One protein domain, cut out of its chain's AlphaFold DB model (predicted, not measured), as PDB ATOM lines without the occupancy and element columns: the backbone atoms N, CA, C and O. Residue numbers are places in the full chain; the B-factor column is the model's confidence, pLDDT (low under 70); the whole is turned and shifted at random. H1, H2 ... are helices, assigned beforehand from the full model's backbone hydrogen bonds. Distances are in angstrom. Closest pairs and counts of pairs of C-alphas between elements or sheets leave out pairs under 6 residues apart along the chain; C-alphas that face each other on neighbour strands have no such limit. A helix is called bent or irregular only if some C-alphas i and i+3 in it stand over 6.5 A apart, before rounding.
ATOM      1  N   ALA A   2      36.433 -18.134 -51.583       39.09
ATOM      2  CA  ALA A   2      35.775 -18.795 -50.456       39.09
ATOM      3  C   ALA A   2      34.249 -18.622 -50.545       39.09
ATOM      4  O   ALA A   2      33.746 -17.504 -50.510       39.09
ATOM      5  N   LEU A   3      33.534 -19.738 -50.672       44.72
ATOM      6  CA  LEU A   3      32.073 -19.832 -50.620       44.72
ATOM      7  C   LEU A   3      31.605 -19.687 -49.157       44.72
ATOM      8  O   LEU A   3      32.043 -20.458 -48.294       44.72
ATOM      9  N   SER A   4      30.749 -18.703 -48.861       53.44
ATOM     10  CA  SER A   4      30.152 -18.521 -47.530       53.44
ATOM     11  C   SER A   4      29.195 -19.669 -47.191       53.44
ATOM     12  O   SER A   4      28.549 -20.265 -48.055       53.44
ATOM     13  N   SER A   5      29.178 -20.059 -45.918       55.25
ATOM     14  CA  SER A   5      28.404 -21.198 -45.433       55.25
ATOM     15  C   SER A   5      26.920 -20.838 -45.321       55.25
ATOM     16  O   SER A   5      26.557 -20.092 -44.418       55.25
ATOM     17  N   GLY A   6      26.059 -21.414 -46.164       57.91
ATOM     18  CA  GLY A   6      24.624 -21.487 -45.855       57.91
ATOM     19  C   GLY A   6      23.667 -21.691 -47.029       57.91
ATOM     20  O   GLY A   6      22.620 -22.310 -46.854       57.91
ATOM     21  N   GLY A   7      24.007 -21.233 -48.235       64.69
ATOM     22  CA  GLY A   7      23.202 -21.500 -49.429       64.69
ATOM     23  C   GLY A   7      23.356 -20.448 -50.521       64.69
ATOM     24  O   GLY A   7      23.935 -19.389 -50.310       64.69
ATOM     25  N   HIS A   8      22.863 -20.763 -51.717       70.31
ATOM     26  CA  HIS A   8      23.065 -19.929 -52.901       70.31
ATOM     27  C   HIS A   8      22.189 -18.673 -52.890       70.31
ATOM     28  O   HIS A   8      21.088 -18.679 -52.330       70.31
ATOM     29  N   VAL A   9      22.679 -17.612 -53.538       78.31
ATOM     30  CA  VAL A   9      21.854 -16.464 -53.923       78.31
ATOM     31  C   VAL A   9      20.943 -16.935 -55.048       78.31
ATOM     32  O   VAL A   9      21.408 -17.382 -56.094       78.31
ATOM     33  N   THR A  10      19.643 -16.879 -54.806       81.88
ATOM     34  CA  THR A  10      18.612 -17.250 -55.777       81.88
ATOM     35  C   THR A  10      17.583 -16.134 -55.839       81.88
ATOM     36  O   THR A  10      17.541 -15.287 -54.946       81.88
ATOM     37  N   ASP A  11      16.717 -16.154 -56.849       74.25
ATOM     38  CA  ASP A  11      15.579 -15.228 -56.936       74.25
ATOM     39  C   ASP A  11      14.676 -15.281 -55.684       74.25
ATOM     40  O   ASP A  11      14.069 -14.293 -55.279       74.25
ATOM     41  N   LEU A  12      14.642 -16.431 -55.003       77.81
ATOM     42  CA  LEU A  12      13.869 -16.632 -53.778       77.81
ATOM     43  C   LEU A  12      14.581 -16.148 -52.509       77.81
ATOM     44  O   LEU A  12      13.926 -16.008 -51.479       77.81
ATOM     45  N   THR A  13      15.896 -15.934 -52.573       79.25
ATOM     46  CA  THR A  13      16.747 -15.579 -51.426       79.25
ATOM     47  C   THR A  13      17.767 -14.489 -51.795       79.25
ATOM     48  O   THR A  13      18.983 -14.736 -51.739       79.25
ATOM     49  N   PRO A  14      17.318 -13.301 -52.247       79.25
ATOM     50  CA  PRO A  14      18.209 -12.222 -52.674       79.25
ATOM     51  C   PRO A  14      18.926 -11.532 -51.504       79.25
ATOM     52  O   PRO A  14      19.972 -10.922 -51.707       79.25
ATOM     53  N   GLU A  15      18.413 -11.637 -50.274       77.38
ATOM     54  CA  GLU A  15      19.041 -11.093 -49.064       77.38
ATOM     55  C   GLU A  15      20.451 -11.652 -48.829       77.38
ATOM     56  O   GLU A  15      21.338 -10.931 -48.379       77.38
ATOM     57  N   ARG A  16      20.692 -12.899 -49.246       75.88
ATOM     58  CA  ARG A  16      21.986 -13.583 -49.113       75.88
ATOM     59  C   ARG A  16      23.108 -12.956 -49.934       75.88
ATOM     60  O   ARG A  16      24.270 -13.229 -49.665       75.88
ATOM     61  N   ALA A  17      22.789 -12.107 -50.914       77.50
ATOM     62  CA  ALA A  17      23.801 -11.350 -51.651       77.50
ATOM     63  C   ALA A  17      24.596 -10.395 -50.742       77.50
ATOM     64  O   ALA A  17      25.713 -10.012 -51.078       77.50
ATOM     65  N   TYR A  18      24.020 -10.028 -49.596       71.50
ATOM     66  CA  TYR A  18      24.631  -9.147 -48.608       71.50
ATOM     67  C   TYR A  18      25.217  -9.908 -47.412       71.50
ATOM     68  O   TYR A  18      25.673  -9.272 -46.465       71.50
ATOM     69  N   ASP A  19      25.205 -11.245 -47.429       74.44
ATOM     70  CA  ASP A  19      25.765 -12.065 -46.356       74.44
ATOM     71  C   ASP A  19      27.278 -12.232 -46.519       74.44
ATOM     72  O   ASP A  19      27.767 -12.848 -47.473       74.44
ATOM     73  N   VAL A  20      28.028 -11.652 -45.581       75.56
ATOM     74  CA  VAL A  20      29.491 -11.651 -45.577       75.56
ATOM     75  C   VAL A  20      29.993 -12.442 -44.375       75.56
ATOM     76  O   VAL A  20      29.782 -12.065 -43.220       75.56
ATOM     77  N   ASP A  21      30.721 -13.530 -44.640       76.69
ATOM     78  CA  ASP A  21      31.264 -14.396 -43.591       76.69
ATOM     79  C   ASP A  21      32.560 -13.831 -42.998       76.69
ATOM     80  O   ASP A  21      33.672 -14.212 -43.372       76.69
ATOM     81  N   ILE A  22      32.404 -12.939 -42.026       75.38
ATOM     82  CA  ILE A  22      33.514 -12.300 -41.308       75.38
ATOM     83  C   ILE A  22      34.354 -13.272 -40.467       75.38
ATOM     84  O   ILE A  22      35.430 -12.914 -39.997       75.38
ATOM     85  N   ARG A  23      33.899 -14.516 -40.264       78.50
ATOM     86  CA  ARG A  23      34.644 -15.503 -39.464       78.50
ATOM     87  C   ARG A  23      35.911 -15.977 -40.167       78.50
ATOM     88  O   ARG A  23      36.790 -16.521 -39.508       78.50
ATOM     89  N   ARG A  24      35.993 -15.784 -41.488       77.50
ATOM     90  CA  ARG A  24      37.171 -16.122 -42.296       77.50
ATOM     91  C   ARG A  24      38.241 -15.029 -42.325       77.50
ATOM     92  O   ARG A  24      39.311 -15.298 -42.857       77.50
ATOM     93  N   LEU A  25      37.949 -13.840 -41.802       80.00
ATOM     94  CA  LEU A  25      38.897 -12.728 -41.747       80.00
ATOM     95  C   LEU A  25      39.940 -12.959 -40.646       80.00
ATOM     96  O   LEU A  25      39.652 -13.629 -39.642       80.00
ATOM     97  N   ASP A  26      41.137 -12.409 -40.825       83.44
ATOM     98  CA  ASP A  26      42.139 -12.356 -39.757       83.44
ATOM     99  C   ASP A  26      41.701 -11.389 -38.635       83.44
ATOM    100  O   ASP A  26      40.679 -10.712 -38.742       83.44
ATOM    101  N   ASP A  27      42.388 -11.377 -37.493       79.81
ATOM    102  CA  ASP A  27      41.894 -10.646 -36.317       79.81
ATOM    103  C   ASP A  27      41.945  -9.111 -36.476       79.81
ATOM    104  O   ASP A  27      41.132  -8.403 -35.873       79.81
ATOM    105  N   GLU A  28      42.822  -8.589 -37.337       80.50
ATOM    106  CA  GLU A  28      42.948  -7.155 -37.629       80.50
ATOM    107  C   GLU A  28      41.883  -6.701 -38.648       80.50
ATOM    108  O   GLU A  28      41.173  -5.706 -38.442       80.50
ATOM    109  N   GLU A  29      41.667  -7.498 -39.695       76.12
ATOM    110  CA  GLU A  29      40.578  -7.345 -40.655       76.12
ATOM    111  C   GLU A  29      39.215  -7.519 -39.985       76.12
ATOM    112  O   GLU A  29      38.288  -6.769 -40.292       76.12
ATOM    113  N   LYS A  30      39.073  -8.444 -39.024       78.62
ATOM    114  CA  LYS A  30      37.866  -8.562 -38.192       78.62
ATOM    115  C   LYS A  30      37.612  -7.273 -37.426       78.62
ATOM    116  O   LYS A  30      36.487  -6.785 -37.454       78.62
ATOM    117  N   GLY A  31      38.619  -6.695 -36.770       75.25
ATOM    118  CA  GLY A  31      38.469  -5.424 -36.052       75.25
ATOM    119  C   GLY A  31      37.901  -4.320 -36.951       75.25
ATOM    120  O   GLY A  31      36.903  -3.676 -36.614       75.25
ATOM    121  N   THR A  32      38.462  -4.195 -38.153       75.38
ATOM    122  CA  THR A  32      37.974  -3.273 -39.190       75.38
ATOM    123  C   THR A  32      36.567  -3.639 -39.675       75.38
ATOM    124  O   THR A  32      35.727  -2.764 -39.877       75.38
ATOM    125  N   ALA A  33      36.263  -4.931 -39.797       71.38
ATOM    126  CA  ALA A  33      34.975  -5.423 -40.258       71.38
ATOM    127  C   ALA A  33      33.825  -5.145 -39.293       71.38
ATOM    128  O   ALA A  33      32.717  -4.792 -39.706       71.38
ATOM    129  N   TYR A  34      34.099  -5.296 -38.001       72.00
ATOM    130  CA  TYR A  34      33.175  -4.938 -36.938       72.00
ATOM    131  C   TYR A  34      32.956  -3.423 -36.888       72.00
ATOM    132  O   TYR A  34      31.813  -2.990 -36.758       72.00
ATOM    133  N   ALA A  35      34.016  -2.623 -37.044       73.25
ATOM    134  CA  ALA A  35      33.907  -1.164 -37.080       73.25
ATOM    135  C   ALA A  35      33.157  -0.649 -38.325       73.25
ATOM    136  O   ALA A  35      32.423   0.334 -38.241       73.25
ATOM    137  N   GLY A  36      33.318  -1.323 -39.467       69.94
ATOM    138  CA  GLY A  36      32.714  -0.957 -40.750       69.94
ATOM    139  C   GLY A  36      31.305  -1.504 -41.010       69.94
ATOM    140  O   GLY A  36      30.772  -1.247 -42.085       69.94
ATOM    141  N   ASP A  37      30.706  -2.262 -40.079       66.44
ATOM    142  CA  ASP A  37      29.380  -2.904 -40.239       66.44
ATOM    143  C   ASP A  37      29.263  -3.728 -41.548       66.44
ATOM    144  O   ASP A  37      28.203  -3.817 -42.170       66.44
ATOM    145  N   ILE A  38      30.361  -4.356 -42.000       67.69
ATOM    146  CA  ILE A  38      30.397  -5.060 -43.303       67.69
ATOM    147  C   ILE A  38      29.642  -6.390 -43.326       67.69
ATOM    148  O   ILE A  38      29.493  -6.991 -44.388       67.69
ATOM    149  N   ARG A  39      29.082  -6.822 -42.192       63.91
ATOM    150  CA  ARG A  39      28.107  -7.922 -42.170       63.91
ATOM    151  C   ARG A  39      26.802  -7.559 -42.877       63.91
ATOM    152  O   ARG A  39      26.021  -8.453 -43.185       63.91
ATOM    153  N   ASN A  40      26.564  -6.266 -43.137       71.56
ATOM    154  CA  ASN A  40      25.392  -5.767 -43.857       71.56
ATOM    155  C   ASN A  40      24.060  -6.299 -43.290       71.56
ATOM    156  O   ASN A  40      23.059  -6.344 -44.006       71.56
ATOM    157  N   GLU A  41      24.012  -6.650 -41.998       73.19
ATOM    158  CA  GLU A  41      22.843  -7.259 -41.344       73.19
ATOM    159  C   GLU A  41      21.605  -6.372 -41.527       73.19
ATOM    160  O   GLU A  41      20.546  -6.840 -41.926       73.19
ATOM    161  N   LYS A  42      21.759  -5.046 -41.397       78.00
ATOM    162  CA  LYS A  42      20.687  -4.068 -41.660       78.00
ATOM    163  C   LYS A  42      20.187  -4.079 -43.107       78.00
ATOM    164  O   LYS A  42      19.046  -3.703 -43.373       78.00
ATOM    165  N   GLN A  43      21.043  -4.401 -44.074       76.19
ATOM    166  CA  GLN A  43      20.649  -4.481 -45.480       76.19
ATOM    167  C   GLN A  43      19.855  -5.764 -45.735       76.19
ATOM    168  O   GLN A  43      18.781  -5.681 -46.332       76.19
ATOM    169  N   GLN A  44      20.320  -6.893 -45.191       79.88
ATOM    170  CA  GLN A  44      19.604  -8.170 -45.215       79.88
ATOM    171  C   GLN A  44      18.203  -8.027 -44.595       79.88
ATOM    172  O   GLN A  44      17.201  -8.310 -45.252       79.88
ATOM    173  N   ASP A  45      18.123  -7.433 -43.400       82.88
ATOM    174  CA  ASP A  45      16.882  -7.167 -42.661       82.88
ATOM    175  C   ASP A  45      15.862  -6.343 -43.462       82.88
ATOM    176  O   ASP A  45      14.648  -6.560 -43.397       82.88
ATOM    177  N   ARG A  46      16.341  -5.343 -44.213       83.00
ATOM    178  CA  ARG A  46      15.485  -4.480 -45.043       83.00
ATOM    179  C   ARG A  46      14.916  -5.239 -46.234       83.00
ATOM    180  O   ARG A  46      13.727  -5.094 -46.524       83.00
ATOM    181  N   VAL A  47      15.744  -6.040 -46.906       82.62
ATOM    182  CA  VAL A  47      15.316  -6.872 -48.040       82.62
ATOM    183  C   VAL A  47      14.296  -7.909 -47.573       82.62
ATOM    184  O   VAL A  47      13.232  -8.032 -48.184       82.62
ATOM    185  N   GLU A  48      14.546  -8.569 -46.441       84.38
ATOM    186  CA  GLU A  48      13.621  -9.544 -45.859       84.38
ATOM    187  C   GLU A  48      12.261  -8.910 -45.523       84.38
ATOM    188  O   GLU A  48      11.209  -9.397 -45.958       84.38
ATOM    189  N   LYS A  49      12.258  -7.774 -44.808       87.12
ATOM    190  CA  LYS A  49      11.026  -7.043 -44.457       87.12
ATOM    191  C   LYS A  49      10.235  -6.639 -45.700       87.12
ATOM    192  O   LYS A  49       9.012  -6.804 -45.729       87.12
ATOM    193  N   PHE A  50      10.915  -6.158 -46.739       88.81
ATOM    194  CA  PHE A  50      10.285  -5.782 -48.002       88.81
ATOM    195  C   PHE A  50       9.652  -6.978 -48.721       88.81
ATOM    196  O   PHE A  50       8.493  -6.901 -49.138       88.81
ATOM    197  N   LEU A  51      10.370  -8.097 -48.840       86.50
ATOM    198  CA  LEU A  51       9.848  -9.308 -49.477       86.50
ATOM    199  C   LEU A  51       8.651  -9.872 -48.716       86.50
ATOM    200  O   LEU A  51       7.637 -10.227 -49.324       86.50
ATOM    201  N   ARG A  52       8.720  -9.888 -47.382       88.00
ATOM    202  CA  ARG A  52       7.610 -10.309 -46.523       88.00
ATOM    203  C   ARG A  52       6.374  -9.432 -46.728       88.00
ATOM    204  O   ARG A  52       5.276  -9.970 -46.882       88.00
ATOM    205  N   ALA A  53       6.551  -8.111 -46.786       89.25
ATOM    206  CA  ALA A  53       5.470  -7.163 -47.052       89.25
ATOM    207  C   ALA A  53       4.884  -7.321 -48.466       89.25
ATOM    208  O   ALA A  53       3.667  -7.319 -48.645       89.25
ATOM    209  N   LYS A  54       5.724  -7.530 -49.486       86.69
ATOM    210  CA  LYS A  54       5.245  -7.814 -50.847       86.69
ATOM    211  C   LYS A  54       4.454  -9.116 -50.921       86.69
ATOM    212  O   LYS A  54       3.411  -9.157 -51.570       86.69
ATOM    213  N   LYS A  55       4.911 -10.168 -50.240       85.81
ATOM    214  CA  LYS A  55       4.234 -11.469 -50.204       85.81
ATOM    215  C   LYS A  55       2.862 -11.373 -49.536       85.81
ATOM    216  O   LYS A  55       1.903 -11.953 -50.044       85.81
ATOM    217  N   SER A  56       2.746 -10.631 -48.431       87.75
ATOM    218  CA  SER A  56       1.451 -10.407 -47.776       87.75
ATOM    219  C   SER A  56       0.516  -9.553 -48.636       87.75
ATOM    220  O   SER A  56      -0.640  -9.929 -48.814       87.75
ATOM    221  N   ALA A  57       1.015  -8.473 -49.247       84.38
ATOM    222  CA  ALA A  57       0.234  -7.628 -50.149       84.38
ATOM    223  C   ALA A  57      -0.255  -8.388 -51.395       84.38
ATOM    224  O   ALA A  57      -1.403  -8.228 -51.805       84.38
ATOM    225  N   GLY A  58       0.585  -9.251 -51.976       83.06
ATOM    226  CA  GLY A  58       0.212 -10.115 -53.098       83.06
ATOM    227  C   GLY A  58      -0.914 -11.084 -52.734       83.06
ATOM    228  O   GLY A  58      -1.917 -11.147 -53.442       83.06
ATOM    229  N   LYS A  59      -0.803 -11.765 -51.582       84.25
ATOM    230  CA  LYS A  59      -1.872 -12.635 -51.063       84.25
ATOM    231  C   LYS A  59      -3.163 -11.870 -50.778       84.25
ATOM    232  O   LYS A  59      -4.241 -12.374 -51.071       84.25
ATOM    233  N   PHE A  60      -3.062 -10.661 -50.228       82.12
ATOM    234  CA  PHE A  60      -4.224  -9.816 -49.976       82.12
ATOM    235  C   PHE A  60      -4.931  -9.426 -51.278       82.12
ATOM    236  O   PHE A  60      -6.142  -9.588 -51.372       82.12
ATOM    237  N   ARG A  61      -4.188  -8.995 -52.306       77.62
ATOM    238  CA  ARG A  61      -4.751  -8.702 -53.637       77.62
ATOM    239  C   ARG A  61      -5.415  -9.925 -54.257       77.62
ATOM    240  O   ARG A  61      -6.509  -9.815 -54.791       77.62
ATOM    241  N   GLN A  62      -4.774 -11.087 -54.151       77.88
ATOM    242  CA  GLN A  62      -5.341 -12.337 -54.641       77.88
ATOM    243  C   GLN A  62      -6.657 -12.674 -53.921       77.88
ATOM    244  O   GLN A  62      -7.646 -12.977 -54.576       77.88
ATOM    245  N   LYS A  63      -6.697 -12.555 -52.588       78.25
ATOM    246  CA  LYS A  63      -7.918 -12.759 -51.796       78.25
ATOM    247  C   LYS A  63      -9.007 -11.748 -52.152       78.25
ATOM    248  O   LYS A  63     -10.142 -12.145 -52.354       78.25
ATOM    249  N   MET A  64      -8.661 -10.467 -52.282       75.69
ATOM    250  CA  MET A  64      -9.601  -9.423 -52.693       75.69
ATOM    251  C   MET A  64     -10.210  -9.727 -54.066       75.69
ATOM    252  O   MET A  64     -11.413  -9.583 -54.232       75.69
ATOM    253  N   ASN A  65      -9.408 -10.221 -55.014       70.38
ATOM    254  CA  ASN A  65      -9.899 -10.623 -56.331       70.38
ATOM    255  C   ASN A  65     -10.856 -11.825 -56.287       70.38
ATOM    256  O   ASN A  65     -11.734 -11.904 -57.139       70.38
ATOM    257  N   TYR A  66     -10.697 -12.742 -55.328       68.00
ATOM    258  CA  TYR A  66     -11.611 -13.875 -55.138       68.00
ATOM    259  C   TYR A  66     -12.887 -13.506 -54.382       68.00
ATOM    260  O   TYR A  66     -13.960 -14.013 -54.699       68.00
ATOM    261  N   ASP A  67     -12.759 -12.654 -53.367       72.75
ATOM    262  CA  ASP A  67     -13.868 -12.279 -52.492       72.75
ATOM    263  C   ASP A  67     -14.773 -11.218 -53.128       72.75
ATOM    264  O   ASP A  67     -15.951 -11.129 -52.779       72.75
ATOM    265  N   GLN A  68     -14.240 -10.389 -54.032       65.81
ATOM    266  CA  GLN A  68     -15.045  -9.379 -54.707       65.81
ATOM    267  C   GLN A  68     -16.048 -10.044 -55.663       65.81
ATOM    268  O   GLN A  68     -15.698 -10.994 -56.371       65.81
ATOM    269  N   PRO A  69     -17.298  -9.549 -55.727       61.38
ATOM    270  CA  PRO A  69     -18.224  -9.980 -56.759       61.38
ATOM    271  C   PRO A  69     -17.605  -9.653 -58.118       61.38
ATOM    272  O   PRO A  69     -17.167  -8.528 -58.356       61.38
ATOM    273  N   PHE A  70     -17.529 -10.646 -59.000       58.91
ATOM    274  CA  PHE A  70     -16.978 -10.429 -60.327       58.91
ATOM    275  C   PHE A  70     -17.945  -9.545 -61.129       58.91
ATOM    276  O   PHE A  70     -19.066  -9.958 -61.436       58.91
ATOM    277  N   THR A  71     -17.508  -8.327 -61.440       56.53
ATOM    278  CA  THR A  71     -18.234  -7.347 -62.256       56.53
ATOM    279  C   THR A  71     -17.531  -7.170 -63.596       56.53
ATOM    280  O   THR A  71     -16.300  -7.134 -63.638       56.53
ATOM    281  N   ASP A  72     -18.293  -7.028 -64.677       58.00
ATOM    282  CA  ASP A  72     -17.742  -6.675 -65.989       58.00
ATOM    283  C   ASP A  72     -17.130  -5.252 -66.001       58.00
ATOM    284  O   ASP A  72     -17.197  -4.495 -65.024       58.00
ATOM    285  N   ARG A  73     -16.531  -4.854 -67.131       57.25
ATOM    286  CA  ARG A  73     -15.985  -3.496 -67.346       57.25
ATOM    287  C   ARG A  73     -17.031  -2.378 -67.209       57.25
ATOM    288  O   ARG A  73     -16.644  -1.215 -67.106       57.25
ATOM    289  N   GLN A  74     -18.319  -2.711 -67.246       63.84
ATOM    290  CA  GLN A  74     -19.455  -1.803 -67.124       63.84
ATOM    291  C   GLN A  74     -20.104  -1.836 -65.724       63.84
ATOM    292  O   GLN A  74     -21.090  -1.132 -65.499       63.84
ATOM    293  N   GLY A  75     -19.551  -2.599 -64.772       60.44
ATOM    294  CA  GLY A  75     -20.064  -2.719 -63.408       60.44
ATOM    295  C   GLY A  75     -21.329  -3.577 -63.267       60.44
ATOM    296  O   GLY A  75     -21.953  -3.543 -62.207       60.44
ATOM    297  N   GLN A  76     -21.726  -4.334 -64.294       55.50
ATOM    298  CA  GLN A  76     -22.875  -5.236 -64.236       55.50
ATOM    299  C   GLN A  76     -22.457  -6.652 -63.809       55.50
ATOM    300  O   GLN A  76     -21.445  -7.210 -64.236       55.50
ATOM    301  N   THR A  77     -23.268  -7.258 -62.943       53.31
ATOM    302  CA  THR A  77     -23.289  -8.704 -62.687       53.31
ATOM    303  C   THR A  77     -24.298  -9.318 -63.660       53.31
ATOM    304  O   THR A  77     -25.496  -9.072 -63.487       53.31
ATOM    305  N   PRO A  78     -23.866 -10.069 -64.690       50.16
ATOM    306  CA  PRO A  78     -23.373 -11.429 -64.478       50.16
ATOM    307  C   PRO A  78     -22.244 -11.819 -65.452       50.16
ATOM    308  O   PRO A  78     -22.469 -12.061 -66.638       50.16
ATOM    309  N   ALA A  79     -21.024 -11.999 -64.957       51.75
ATOM    310  CA  ALA A  79     -19.932 -12.496 -65.791       51.75
ATOM    311  C   ALA A  79     -19.914 -14.021 -65.912       51.75
ATOM    312  O   ALA A  79     -18.993 -14.709 -65.482       51.75
ATOM    313  N   PHE A  80     -20.971 -14.568 -66.498       50.22
ATOM    314  CA  PHE A  80     -20.944 -15.960 -66.936       50.22
ATOM    315  C   PHE A  80     -20.183 -16.117 -68.269       50.22
ATOM    316  O   PHE A  80     -19.767 -17.218 -68.613       50.22
ATOM    317  N   ILE A  81     -20.003 -15.020 -69.020       52.12
ATOM    318  CA  ILE A  81     -19.417 -15.014 -70.373       52.12
ATOM    319  C   ILE A  81     -17.941 -14.582 -70.361       52.12
ATOM    320  O   ILE A  81     -17.121 -15.179 -71.056       52.12
TER     321      ILE A  81
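Overview. This is residues 2 to 81 of the 113 residues of an uncharacterized protein of Balneolaceae bacterium (UniProt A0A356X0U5). One long helix, H3, makes the main axis, with a small, loosely built end beside and beyond its first turns: the short helix H1 packs on the beginning of H3, and H2 sits farther out past that end with no helix touching it. From there H3 sticks out as a bare arm over residues 52 to 67, and an unnamed tail, residues 68 to 81, lies beyond its other end. The printed part has 80 residues with three named helices, in the order H1, H2, H3, and no named strand; the class is all helix. The whole is extended, with a radius of gyration of the C-alphas of 22.5 A, and its C-alphas span 71 by 22 by 16 A, a rod in outline.

Along the chain. H3, the longest helix, has 27 residues, 41 to 67, and measures 38.7 A from first to last C-alpha. It begins at C-alpha 41 (22.843, -7.259, -41.344) and ends at C-alpha 67 (-13.868, -12.279, -52.492). H1 is residues 14 to 18, 8.2 A long, with C-alpha 14 at (18.209, -12.222, -52.674). H2 is residues 27 to 35, 12.4 A long. No helix is bent or irregular. Residues 2 to 13 and residues 68 to 81 are long stretches with no named element.

Arrangement. H3 touches H1 with residues 41 to 48 alone, through 10 pairs of C-alphas within 8 A. The closest C-alphas of the two are those of Glu 15 and Gln 44, 4.9 A apart, and the helices are 16.9 A apart centre to centre. H2 and H3 are apart, although a tight link of 5 residues joins them. H1 and H2 are apart too, with a short link of 8 residues between them. Residues 52 to 68, of which 52 to 67 belong to H3, stand free. In H2 and H3 every O i to N i+4 pair is within hydrogen-bond range; in H1 it is 0 of 1, while 2 of its 2 O i to N i+3 pairs are within range.

Size, cuts and confidence. The two C-alphas farthest apart are those of Glu 28 and Pro 78, 71.7 A, and the first and last printed C-alphas, those of Ala 2 and Ile 81, are 58.8 A apart. The radius of gyration of the C-alphas is 1.93 times the 11.6 A of a compact globule of 80 residues. The C-alphas of residues 68 to 81 lie 28 to 39 A from the mean of all C-alphas. The printed part has no cut, and no link between helices is long. The mean pLDDT of the printed part is 72.4; 25 residues are under 70, namely residues 2 to 7, 36 to 39, 66 and 68 to 81.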